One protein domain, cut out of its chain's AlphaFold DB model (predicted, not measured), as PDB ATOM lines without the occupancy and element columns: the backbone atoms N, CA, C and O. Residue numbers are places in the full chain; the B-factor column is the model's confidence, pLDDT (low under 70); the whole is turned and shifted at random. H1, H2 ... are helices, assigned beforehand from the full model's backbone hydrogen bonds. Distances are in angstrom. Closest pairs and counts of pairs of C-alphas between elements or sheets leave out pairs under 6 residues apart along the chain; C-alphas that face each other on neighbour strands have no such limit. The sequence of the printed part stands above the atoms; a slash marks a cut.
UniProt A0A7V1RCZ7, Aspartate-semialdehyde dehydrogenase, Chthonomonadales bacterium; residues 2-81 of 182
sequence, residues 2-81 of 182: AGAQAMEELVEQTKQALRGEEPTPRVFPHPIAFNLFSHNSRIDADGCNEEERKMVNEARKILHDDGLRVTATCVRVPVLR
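What this domain is: This is residues 2 to 81 of the 182 residues of the protein "Aspartate-semialdehyde dehydrogenase" of Chthonomonadales bacterium (UniProt A0A7V1RCZ7). With little regular structure, this is a loose body of two lobes, H1 in one and H2 in the other, joined by loop strands of chain. The link from H1 first folds back beside it before running to H2, and residues 64 to 81 return from H2 toward H1, pairing briefly with the link on the way. The printed part has 80 residues with two named helices, H1 then H2, and no named strand; it is all helix by class, though the helices hold only 30 residues. The radius of gyration of the C-alphas is 15.8 A, and the spans are 51 by 26 by 16 A, only just elongated.

Where its parts are: H1, residues 3 to 18, is 23.4 A long and begins at C-alpha 3 (155.674, 133.183, 162.168). H2, residues 50 to 63, is 19.8 A long and ends at C-alpha 63 (131.379, 134.811, 176.271).

How they stand to each other: H1 and H2 are apart, no C-alpha of one within 8 A of the other. Residues 37 to 38 pair with residues 75 to 76, antiparallel. Every O i to N i+4 pair is within hydrogen-bond range in H2, and 11 of 12 in H1.

The domain as a whole: The two farthest C-alphas, of Arg 19 and Gly 67, are 50.9 A apart. The link from H1 to H2, 31 residues, is long. The printed part has no cut, and no printed residue is under 70 in pLDDT.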
ATOM      1  N   ALA A   2     152.733 136.348 162.614       88.00
ATOM      2  CA  ALA A   2     152.957 135.810 161.263       88.00
ATOM      3  C   ALA A   2     154.157 134.835 161.114       88.00
ATOM      4  O   ALA A   2     154.722 134.704 160.034       88.00
ATOM      5  N   GLY A   3     154.564 134.150 162.190       91.62
ATOM      6  CA  GLY A   3     155.674 133.183 162.168       91.62
ATOM      7  C   GLY A   3     157.084 133.780 162.312       91.62
ATOM      8  O   GLY A   3     157.263 134.989 162.453       91.62
ATOM      9  N   ALA A   4     158.094 132.902 162.325       93.75
ATOM     10  CA  ALA A   4     159.497 133.262 162.562       93.75
ATOM     11  C   ALA A   4     160.104 134.112 161.437       93.75
ATOM     12  O   ALA A   4     160.745 135.121 161.713       93.75
ATOM     13  N   GLN A   5     159.808 133.769 160.183       95.88
ATOM     14  CA  GLN A   5     160.296 134.501 159.009       95.88
ATOM     15  C   GLN A   5     159.834 135.966 159.006       95.88
ATOM     16  O   GLN A   5     160.593 136.856 158.645       95.88
ATOM     17  N   ALA A   6     158.616 136.239 159.478       95.19
ATOM     18  CA  ALA A   6     158.112 137.601 159.632       95.19
ATOM     19  C   ALA A   6     158.878 138.411 160.699       95.19
ATOM     20  O   ALA A   6     159.049 139.621 160.553       95.19
ATOM     21  N   MET A   7     159.344 137.762 161.774       95.44
ATOM     22  CA  MET A   7     160.184 138.419 162.784       95.44
ATOM     23  C   MET A   7     161.576 138.724 162.223       95.44
ATOM     24  O   MET A   7     162.085 139.824 162.426       95.44
ATOM     25  N   GLU A   8     162.169 137.777 161.489       97.38
ATOM     26  CA  GLU A   8     163.444 137.973 160.787       97.38
ATOM     27  C   GLU A   8     163.357 139.118 159.772       97.38
ATOM     28  O   GLU A   8     164.239 139.975 159.730       97.38
ATOM     29  N   GLU A   9     162.259 139.186 159.016       97.50
ATOM     30  CA  GLU A   9     162.002 140.260 158.061       97.50
ATOM     31  C   GLU A   9     161.924 141.637 158.723       97.50
ATOM     32  O   GLU A   9     162.541 142.576 158.225       97.50
ATOM     33  N   LEU A  10     161.230 141.772 159.860       97.81
ATOM     34  CA  LEU A  10     161.202 143.038 160.598       97.81
ATOM     35  C   LEU A  10     162.614 143.465 161.024       97.81
ATOM     36  O   LEU A  10     162.971 144.635 160.876       97.81
ATOM     37  N   VAL A  11     163.432 142.534 161.524       98.12
ATOM     38  CA  VAL A  11     164.820 142.834 161.910       98.12
ATOM     39  C   VAL A  11     165.634 143.289 160.702       98.12
ATOM     40  O   VAL A  11     166.338 144.296 160.792       98.12
ATOM     41  N   GLU A  12     165.550 142.573 159.582       98.38
ATOM     42  CA  GLU A  12     166.329 142.905 158.391       98.38
ATOM     43  C   GLU A  12     165.898 144.237 157.778       98.38
ATOM     44  O   GLU A  12     166.739 145.101 157.541       98.38
ATOM     45  N   GLN A  13     164.595 144.463 157.619       98.50
ATOM     46  CA  GLN A  13     164.082 145.739 157.124       98.50
ATOM     47  C   GLN A  13     164.447 146.907 158.045       98.50
ATOM     48  O   GLN A  13     164.740 147.999 157.565       98.50
ATOM     49  N   THR A  14     164.477 146.689 159.365       98.44
ATOM     50  CA  THR A  14     164.908 147.728 160.312       98.44
ATOM     51  C   THR A  14     166.386 148.065 160.109       98.44
ATOM     52  O   THR A  14     166.745 149.239 160.108       98.44
ATOM     53  N   LYS A  15     167.252 147.066 159.875       98.56
ATOM     54  CA  LYS A  15     168.669 147.304 159.544       98.56
ATOM     55  C   LYS A  15     168.827 148.064 158.229       98.56
ATOM     56  O   LYS A  15     169.603 149.011 158.195       98.56
ATOM     57  N   GLN A  16     168.098 147.670 157.183       98.38
ATOM     58  CA  GLN A  16     168.100 148.355 155.885       98.38
ATOM     59  C   GLN A  16     167.734 149.833 156.056       98.38
ATOM     60  O   GLN A  16     168.531 150.711 155.725       98.38
ATOM     61  N   ALA A  17     166.599 150.111 156.700       97.81
ATOM     62  CA  ALA A  17     166.148 151.475 156.958       97.81
ATOM     63  C   ALA A  17     167.169 152.299 157.767       97.81
ATOM     64  O   ALA A  17     167.432 153.451 157.431       97.81
ATOM     65  N   LEU A  18     167.802 151.713 158.793       98.31
ATOM     66  CA  LEU A  18     168.840 152.392 159.585       98.31
ATOM     67  C   LEU A  18     170.145 152.639 158.809       98.31
ATOM     68  O   LEU A  18     170.907 153.531 159.180       98.31
ATOM     69  N   ARG A  19     170.404 151.888 157.733       98.38
ATOM     70  CA  ARG A  19     171.494 152.151 156.779       98.38
ATOM     71  C   ARG A  19     171.105 153.154 155.683       98.38
ATOM     72  O   ARG A  19     171.950 153.491 154.861       98.38
ATOM     73  N   GLY A  20     169.863 153.647 155.673       97.50
ATOM     74  CA  GLY A  20     169.334 154.509 154.611       97.50
ATOM     75  C   GLY A  20     168.970 153.753 153.328       97.50
ATOM     76  O   GLY A  20     168.827 154.369 152.276       97.50
ATOM     77  N   GLU A  21     168.844 152.428 153.402       98.06
ATOM     78  CA  GLU A  21     168.404 151.569 152.302       98.06
ATOM     79  C   GLU A  21     166.873 151.448 152.297       98.06
ATOM     80  O   GLU A  21     166.221 151.547 153.340       98.06
ATOM     81  N   GLU A  22     166.289 151.186 151.127       96.50
ATOM     82  CA  GLU A  22     164.854 150.924 151.002       96.50
ATOM     83  C   GLU A  22     164.504 149.529 151.569       96.50
ATOM     84  O   GLU A  22     165.075 148.525 151.125       96.50
ATOM     85  N   PRO A  23     163.573 149.427 152.542       97.25
ATOM     86  CA  PRO A  23     163.155 148.143 153.091       97.25
ATOM     87  C   PRO A  23     162.592 147.200 152.025       97.25
ATOM     88  O   PRO A  23     161.681 147.561 151.285       97.25
ATOM     89  N   THR A  24     163.080 145.961 151.987       96.12
ATOM     90  CA  THR A  24     162.627 144.952 151.018       96.12
ATOM     91  C   THR A  24     161.634 143.965 151.656       96.12
ATOM     92  O   THR A  24     162.066 143.069 152.390       96.12
ATOM     93  N   PRO A  25     160.319 144.073 151.388       95.69
ATOM     94  CA  PRO A  25     159.332 143.087 151.831       95.69
ATOM     95  C   PRO A  25     159.461 141.754 151.086       95.69
ATOM     96  O   PRO A  25     159.653 141.734 149.870       95.69
ATOM     97  N   ARG A  26     159.375 140.632 151.814       95.19
ATOM     98  CA  ARG A  26     159.418 139.265 151.248       95.19
ATOM     99  C   ARG A  26     158.290 138.377 151.776       95.19
ATOM    100  O   ARG A  26     157.700 137.618 151.018       95.19
ATOM    101  N   VAL A  27     158.014 138.466 153.069       95.50
ATOM    102  CA  VAL A  27     156.977 137.753 153.817       95.50
ATOM    103  C   VAL A  27     155.734 138.626 153.923       95.50
ATOM    104  O   VAL A  27     154.620 138.137 153.740       95.50
ATOM    105  N   PHE A  28     155.906 139.917 154.220       95.44
ATOM    106  CA  PHE A  28     154.795 140.858 154.285       95.44
ATOM    107  C   PHE A  28     154.496 141.478 152.915       95.44
ATOM    108  O   PHE A  28     155.395 141.614 152.091       95.44
ATOM    109  N   PRO A  29     153.243 141.907 152.663       94.75
ATOM    110  CA  PRO A  29     152.889 142.597 151.419       94.75
ATOM    111  C   PRO A  29     153.441 144.029 151.348       94.75
ATOM    112  O   PRO A  29     153.498 144.621 150.271       94.75
ATOM    113  N   HIS A  30     153.831 144.597 152.490       96.12
ATOM    114  CA  HIS A  30     154.314 145.966 152.630       96.12
ATOM    115  C   HIS A  30     155.515 146.001 153.584       96.12
ATOM    116  O   HIS A  30     155.616 145.129 154.455       96.12
ATOM    117  N   PRO A  31     156.399 147.011 153.476       97.19
ATOM    118  CA  PRO A  31     157.423 147.262 154.482       97.19
ATOM    119  C   PRO A  31     156.823 147.359 155.887       97.19
ATOM    120  O   PRO A  31     155.818 148.041 156.086       97.19
ATOM    121  N   ILE A  32     157.448 146.695 156.856       97.88
ATOM    122  CA  ILE A  32     157.059 146.735 158.265       97.88
ATOM    123  C   ILE A  32     157.974 147.645 159.088       97.88
ATOM    124  O   ILE A  32     157.518 148.233 160.064       97.88
ATOM    125  N   ALA A  33     159.245 147.811 158.709       97.94
ATOM    126  CA  ALA A  33     160.149 148.698 159.439       97.94
ATOM    127  C   ALA A  33     159.632 150.143 159.418       97.94
ATOM    128  O   ALA A  33     159.388 150.706 158.354       97.94
ATOM    129  N   PHE A  34     159.464 150.727 160.609       97.19
ATOM    130  CA  PHE A  34     158.939 152.084 160.803       97.19
ATOM    131  C   PHE A  34     157.567 152.346 160.151       97.19
ATOM    132  O   PHE A  34     157.246 153.492 159.846       97.19
ATOM    133  N   ASN A  35     156.744 151.308 159.955       97.62
ATOM    134  CA  ASN A  35     155.468 151.422 159.249       97.62
ATOM    135  C   ASN A  35     154.326 150.672 159.953       97.62
ATOM    136  O   ASN A  35     154.559 149.724 160.700       97.62
ATOM    137  N   LEU A  36     153.088 151.086 159.671       98.00
ATOM    138  CA  LEU A  36     151.851 150.426 160.086       98.00
ATOM    139  C   LEU A  36     151.024 150.058 158.850       98.00
ATOM    140  O   LEU A  36     150.902 150.859 157.927       98.00
ATOM    141  N   PHE A  37     150.405 148.880 158.840       96.88
ATOM    142  CA  PHE A  37     149.465 148.499 157.780       96.88
ATOM    143  C   PHE A  37     148.359 147.578 158.304       96.88
ATOM    144  O   PHE A  37     148.522 146.935 159.341       96.88
ATOM    145  N   SER A  38     147.222 147.528 157.601       96.88
ATOM    146  CA  SER A  38     146.104 146.629 157.936       96.88
ATOM    147  C   SER A  38     146.578 145.178 158.031       96.88
ATOM    148  O   SER A  38     147.505 144.781 157.325       96.88
ATOM    149  N   HIS A  39     145.974 144.373 158.902       95.25
ATOM    150  CA  HIS A  39     146.335 142.966 159.017       95.25
ATOM    151  C   HIS A  39     146.306 142.287 157.639       95.25
ATOM    152  O   HIS A  39     145.361 142.429 156.871       95.25
ATOM    153  N   ASN A  40     147.358 141.533 157.319       91.44
ATOM    154  CA  ASN A  40     147.585 140.960 155.989       91.44
ATOM    155  C   ASN A  40     146.724 139.719 155.679       91.44
ATOM    156  O   ASN A  40     147.104 138.907 154.835       91.44
ATOM    157  N   SER A  41     145.612 139.537 156.390       94.56
ATOM    158  CA  SER A  41     144.584 138.554 156.046       94.56
ATOM    159  C   SER A  41     143.694 139.088 154.923       94.56
ATOM    160  O   SER A  41     143.750 140.269 154.574       94.56
ATOM    161  N   ARG A  42     142.865 138.221 154.334       96.12
ATOM    162  CA  ARG A  42     141.949 138.627 153.264       96.12
ATOM    163  C   ARG A  42     140.975 139.695 153.777       96.12
ATOM    164  O   ARG A  42     140.551 139.641 154.931       96.12
ATOM    165  N   ILE A  43     140.641 140.646 152.908       96.75
ATOM    166  CA  ILE A  43     139.592 141.644 153.136       96.75
ATOM    167  C   ILE A  43     138.272 141.089 152.588       96.75
ATOM    168  O   ILE A  43     138.213 140.656 151.434       96.75
ATOM    169  N   ASP A  44     137.235 141.074 153.418       94.69
ATOM    170  CA  ASP A  44     135.877 140.687 153.046       94.69
ATOM    171  C   ASP A  44     135.159 141.813 152.274       94.69
ATOM    172  O   ASP A  44     135.620 142.952 152.200       94.69
ATOM    173  N   ALA A  45     133.994 141.510 151.692       96.25
ATOM    174  CA  ALA A  45     133.234 142.459 150.869       96.25
ATOM    175  C   ALA A  45     132.753 143.715 151.627       96.25
ATOM    176  O   ALA A  45     132.479 144.733 150.996       96.25
ATOM    177  N   ASP A  46     132.649 143.651 152.956       95.44
ATOM    178  CA  ASP A  46     132.294 144.778 153.828       95.44
ATOM    179  C   ASP A  46     133.517 145.581 154.314       95.44
ATOM    180  O   ASP A  46     133.364 146.522 155.088       95.44
ATOM    181  N   GLY A  47     134.724 145.233 153.855       96.06
ATOM    182  CA  GLY A  47     135.965 145.943 154.165       96.06
ATOM    183  C   GLY A  47     136.680 145.478 155.435       96.06
ATOM    184  O   GLY A  47     137.785 145.955 155.691       96.06
ATOM    185  N   CYS A  48     136.113 144.540 156.200       96.88
ATOM    186  CA  CYS A  48     136.791 143.956 157.359       96.88
ATOM    187  C   CYS A  48     137.849 142.946 156.910       96.88
ATOM    188  O   CYS A  48     137.610 142.151 155.996       96.88
ATOM    189  N   ASN A  49     139.000 142.917 157.574       96.88
ATOM    190  CA  ASN A  49     139.928 141.804 157.417       96.88
ATOM    191  C   ASN A  49     139.460 140.582 158.238       96.88
ATOM    192  O   ASN A  49     138.717 140.702 159.214       96.88
ATOM    193  N   GLU A  50     139.880 139.376 157.843       96.69
ATOM    194  CA  GLU A  50     139.452 138.147 158.537       96.69
ATOM    195  C   GLU A  50     139.843 138.098 160.027       96.69
ATOM    196  O   GLU A  50     139.132 137.471 160.811       96.69
ATOM    197  N   GLU A  51     140.926 138.767 160.443       96.69
ATOM    198  CA  GLU A  51     141.328 138.817 161.856       96.69
ATOM    199  C   GLU A  51     140.344 139.661 162.688       96.69
ATOM    200  O   GLU A  51     139.953 139.256 163.781       96.69
ATOM    201  N   GLU A  52     139.843 140.774 162.145       98.12
ATOM    202  CA  GLU A  52     138.783 141.578 162.773       98.12
ATOM    203  C   GLU A  52     137.496 140.765 162.924       98.12
ATOM    204  O   GLU A  52     136.872 140.755 163.989       98.12
ATOM    205  N   ARG A  53     137.119 140.011 161.882       96.75
ATOM    206  CA  ARG A  53     135.958 139.110 161.946       96.75
ATOM    207  C   ARG A  53     136.143 138.035 163.010       96.75
ATOM    208  O   ARG A  53     135.202 137.714 163.740       96.75
ATOM    209  N   LYS A  54     137.346 137.467 163.086       96.50
ATOM    210  CA  LYS A  54     137.701 136.444 164.064       96.50
ATOM    211  C   LYS A  54     137.561 136.979 165.487       96.50
ATOM    212  O   LYS A  54     136.899 136.319 166.281       96.50
ATOM    213  N   MET A  55     138.055 138.186 165.777       97.31
ATOM    214  CA  MET A  55     137.884 138.834 167.088       97.31
ATOM    215  C   MET A  55     136.408 138.919 167.499       97.31
ATOM    216  O   MET A  55     136.056 138.543 168.616       97.31
ATOM    217  N   VAL A  56     135.521 139.336 166.588       96.88
ATOM    218  CA  VAL A  56     134.075 139.426 166.862       96.88
ATOM    219  C   VAL A  56     133.465 138.046 167.129       96.88
ATOM    220  O   VAL A  56     132.757 137.854 168.119       96.88
ATOM    221  N   ASN A  57     133.731 137.075 166.256       97.19
ATOM    222  CA  ASN A  57     133.123 135.748 166.343       97.19
ATOM    223  C   ASN A  57     133.629 134.952 167.552       97.19
ATOM    224  O   ASN A  57     132.847 134.279 168.226       97.19
ATOM    225  N   GLU A  58     134.929 135.017 167.837       97.62
ATOM    226  CA  GLU A  58     135.528 134.329 168.978       97.62
ATOM    227  C   GLU A  58     135.080 134.956 170.297       97.62
ATOM    228  O   GLU A  58     134.726 134.206 171.204       97.62
ATOM    229  N   ALA A  59     134.985 136.288 170.392       97.06
ATOM    230  CA  ALA A  59     134.474 136.956 171.591       97.06
ATOM    231  C   ALA A  59     133.046 136.504 171.933       97.06
ATOM    232  O   ALA A  59     132.795 136.070 173.059       97.06
ATOM    233  N   ARG A  60     132.132 136.511 170.951       97.94
ATOM    234  CA  ARG A  60     130.749 136.023 171.123       97.94
ATOM    235  C   ARG A  60     130.705 134.576 171.588       97.94
ATOM    236  O   ARG A  60     130.002 134.239 172.539       97.94
ATOM    237  N   LYS A  61     131.507 133.719 170.953       97.94
ATOM    238  CA  LYS A  61     131.564 132.290 171.274       97.94
ATOM    239  C   LYS A  61     132.132 132.024 172.669       97.94
ATOM    240  O   LYS A  61     131.608 131.162 173.367       97.94
ATOM    241  N   ILE A  62     133.197 132.726 173.061       97.19
ATOM    242  CA  ILE A  62     133.859 132.571 174.366       97.19
ATOM    243  C   ILE A  62     132.957 133.077 175.494       97.19
ATOM    244  O   ILE A  62     132.882 132.441 176.542       97.19
ATOM    245  N   LEU A  63     132.266 134.199 175.278       96.81
ATOM    246  CA  LEU A  63     131.379 134.811 176.271       96.81
ATOM    247  C   LEU A  63     129.956 134.240 176.250       96.81
ATOM    248  O   LEU A  63     129.146 134.615 177.093       96.81
ATOM    249  N   HIS A  64     129.666 133.311 175.333       97.62
ATOM    250  CA  HIS A  64     128.340 132.724 175.133       97.62
ATOM    251  C   HIS A  64     127.240 133.780 174.911       97.62
ATOM    252  O   HIS A  64     126.119 133.624 175.395       97.62
ATOM    253  N   ASP A  65     127.563 134.845 174.174       97.31
ATOM    254  CA  ASP A  65     126.665 135.969 173.896       97.31
ATOM    255  C   ASP A  65     126.733 136.367 172.415       97.31
ATOM    256  O   ASP A  65     127.609 137.123 171.992       97.31
ATOM    257  N   ASP A  66     125.783 135.871 171.618       96.06
ATOM    258  CA  ASP A  66     125.660 136.210 170.194       96.06
ATOM    259  C   ASP A  66     125.245 137.676 169.965       96.06
ATOM    260  O   ASP A  66     125.491 138.236 168.892       96.06
ATOM    261  N   GLY A  67     124.630 138.309 170.972       96.06
ATOM    262  CA  GLY A  67     124.196 139.705 170.949       96.06
ATOM    263  C   GLY A  67     125.314 140.701 171.253       96.06
ATOM    264  O   GLY A  67     125.109 141.907 171.074       96.06
ATOM    265  N   LEU A  68     126.497 140.225 171.663       97.06
ATOM    266  CA  LEU A  68     127.623 141.082 172.010       97.06
ATOM    267  C   LEU A  68     127.999 141.986 170.827       97.06
ATOM    268  O   LEU A  68     128.283 141.535 169.704       97.06
ATOM    269  N   ARG A  69     127.995 143.293 171.094       96.88
ATOM    270  CA  ARG A  69     128.371 144.337 170.141       96.88
ATOM    271  C   ARG A  69     129.880 144.536 170.218       96.88
ATOM    272  O   ARG A  69     130.381 145.048 171.211       96.88
ATOM    273  N   VAL A  70     130.589 144.127 169.170       96.44
ATOM    274  CA  VAL A  70     132.050 144.230 169.080       96.44
ATOM    275  C   VAL A  70     132.427 144.749 167.702       96.44
ATOM    276  O   VAL A  70     131.852 144.332 166.697       96.44
ATOM    277  N   THR A  71     133.409 145.638 167.670       96.19
ATOM    278  CA  THR A  71     134.141 146.025 166.466       96.19
ATOM    279  C   THR A  71     135.631 146.014 166.787       96.19
ATOM    280  O   THR A  71     136.014 146.182 167.945       96.19
ATOM    281  N   ALA A  72     136.465 145.792 165.778       97.06
ATOM    282  CA  ALA A  72     137.910 145.761 165.920       97.06
ATOM    283  C   ALA A  72     138.568 146.370 164.683       97.06
ATOM    284  O   ALA A  72     138.011 146.343 163.587       97.06
ATOM    285  N   THR A  73     139.778 146.890 164.868       97.94
ATOM    286  CA  THR A  73     140.677 147.233 163.766       97.94
ATOM    287  C   THR A  73     142.011 146.561 164.030       97.94
ATOM    288  O   THR A  73     142.673 146.850 165.027       97.94
ATOM    289  N   CYS A  74     142.405 145.646 163.152       97.94
ATOM    290  CA  CYS A  74     143.616 144.855 163.328       97.94
ATOM    291  C   CYS A  74     144.735 145.437 162.465       97.94
ATOM    292  O   CYS A  74     144.698 145.377 161.238       97.94
ATOM    293  N   VAL A  75     145.761 145.985 163.117       97.88
ATOM    294  CA  VAL A  75     146.902 146.637 162.463       97.88
ATOM    295  C   VAL A  75     148.181 145.877 162.784       97.88
ATOM    296  O   VAL A  75     148.432 145.485 163.925       97.88
ATOM    297  N   ARG A  76     149.025 145.675 161.773       97.19
ATOM    298  CA  ARG A  76     150.394 145.208 161.964       97.19
ATOM    299  C   ARG A  76     151.283 146.398 162.319       97.19
ATOM    300  O   ARG A  76     151.279 147.412 161.629       97.19
ATOM    301  N   VAL A  77     152.051 146.238 163.392       97.44
ATOM    302  CA  VAL A  77     152.972 147.243 163.938       97.44
ATOM    303  C   VAL A  77     154.394 146.658 164.016       97.44
ATOM    304  O   VAL A  77     154.520 145.428 164.091       97.44
ATOM    305  N   PRO A  78     155.466 147.476 164.030       97.00
ATOM    306  CA  PRO A  78     156.857 147.014 164.033       97.00
ATOM    307  C   PRO A  78     157.305 146.536 165.421       97.00
ATOM    308  O   PRO A  78     158.240 147.058 166.021       97.00
ATOM    309  N   VAL A  79     156.616 145.529 165.949       97.31
ATOM    310  CA  VAL A  79     156.891 144.909 167.244       97.31
ATOM    311  C   VAL A  79     157.079 143.413 167.024       97.31
ATOM    312  O   VAL A  79     156.202 142.734 166.490       97.31
ATOM    313  N   LEU A  80     158.235 142.891 167.444       95.69
ATOM    314  CA  LEU A  80     158.602 141.486 167.236       95.69
ATOM    315  C   LEU A  80     157.643 140.531 167.950       95.69
ATOM    316  O   LEU A  80     157.226 139.511 167.400       95.69
ATOM    317  N   ARG A  81     157.311 140.861 169.199       95.56
ATOM    318  CA  ARG A  81     156.602 139.975 170.114       95.56
ATOM    319  C   ARG A  81     155.689 140.765 171.050       95.56
ATOM    320  O   ARG A  81     155.919 141.938 171.310       95.56
TER     321      ARG A  81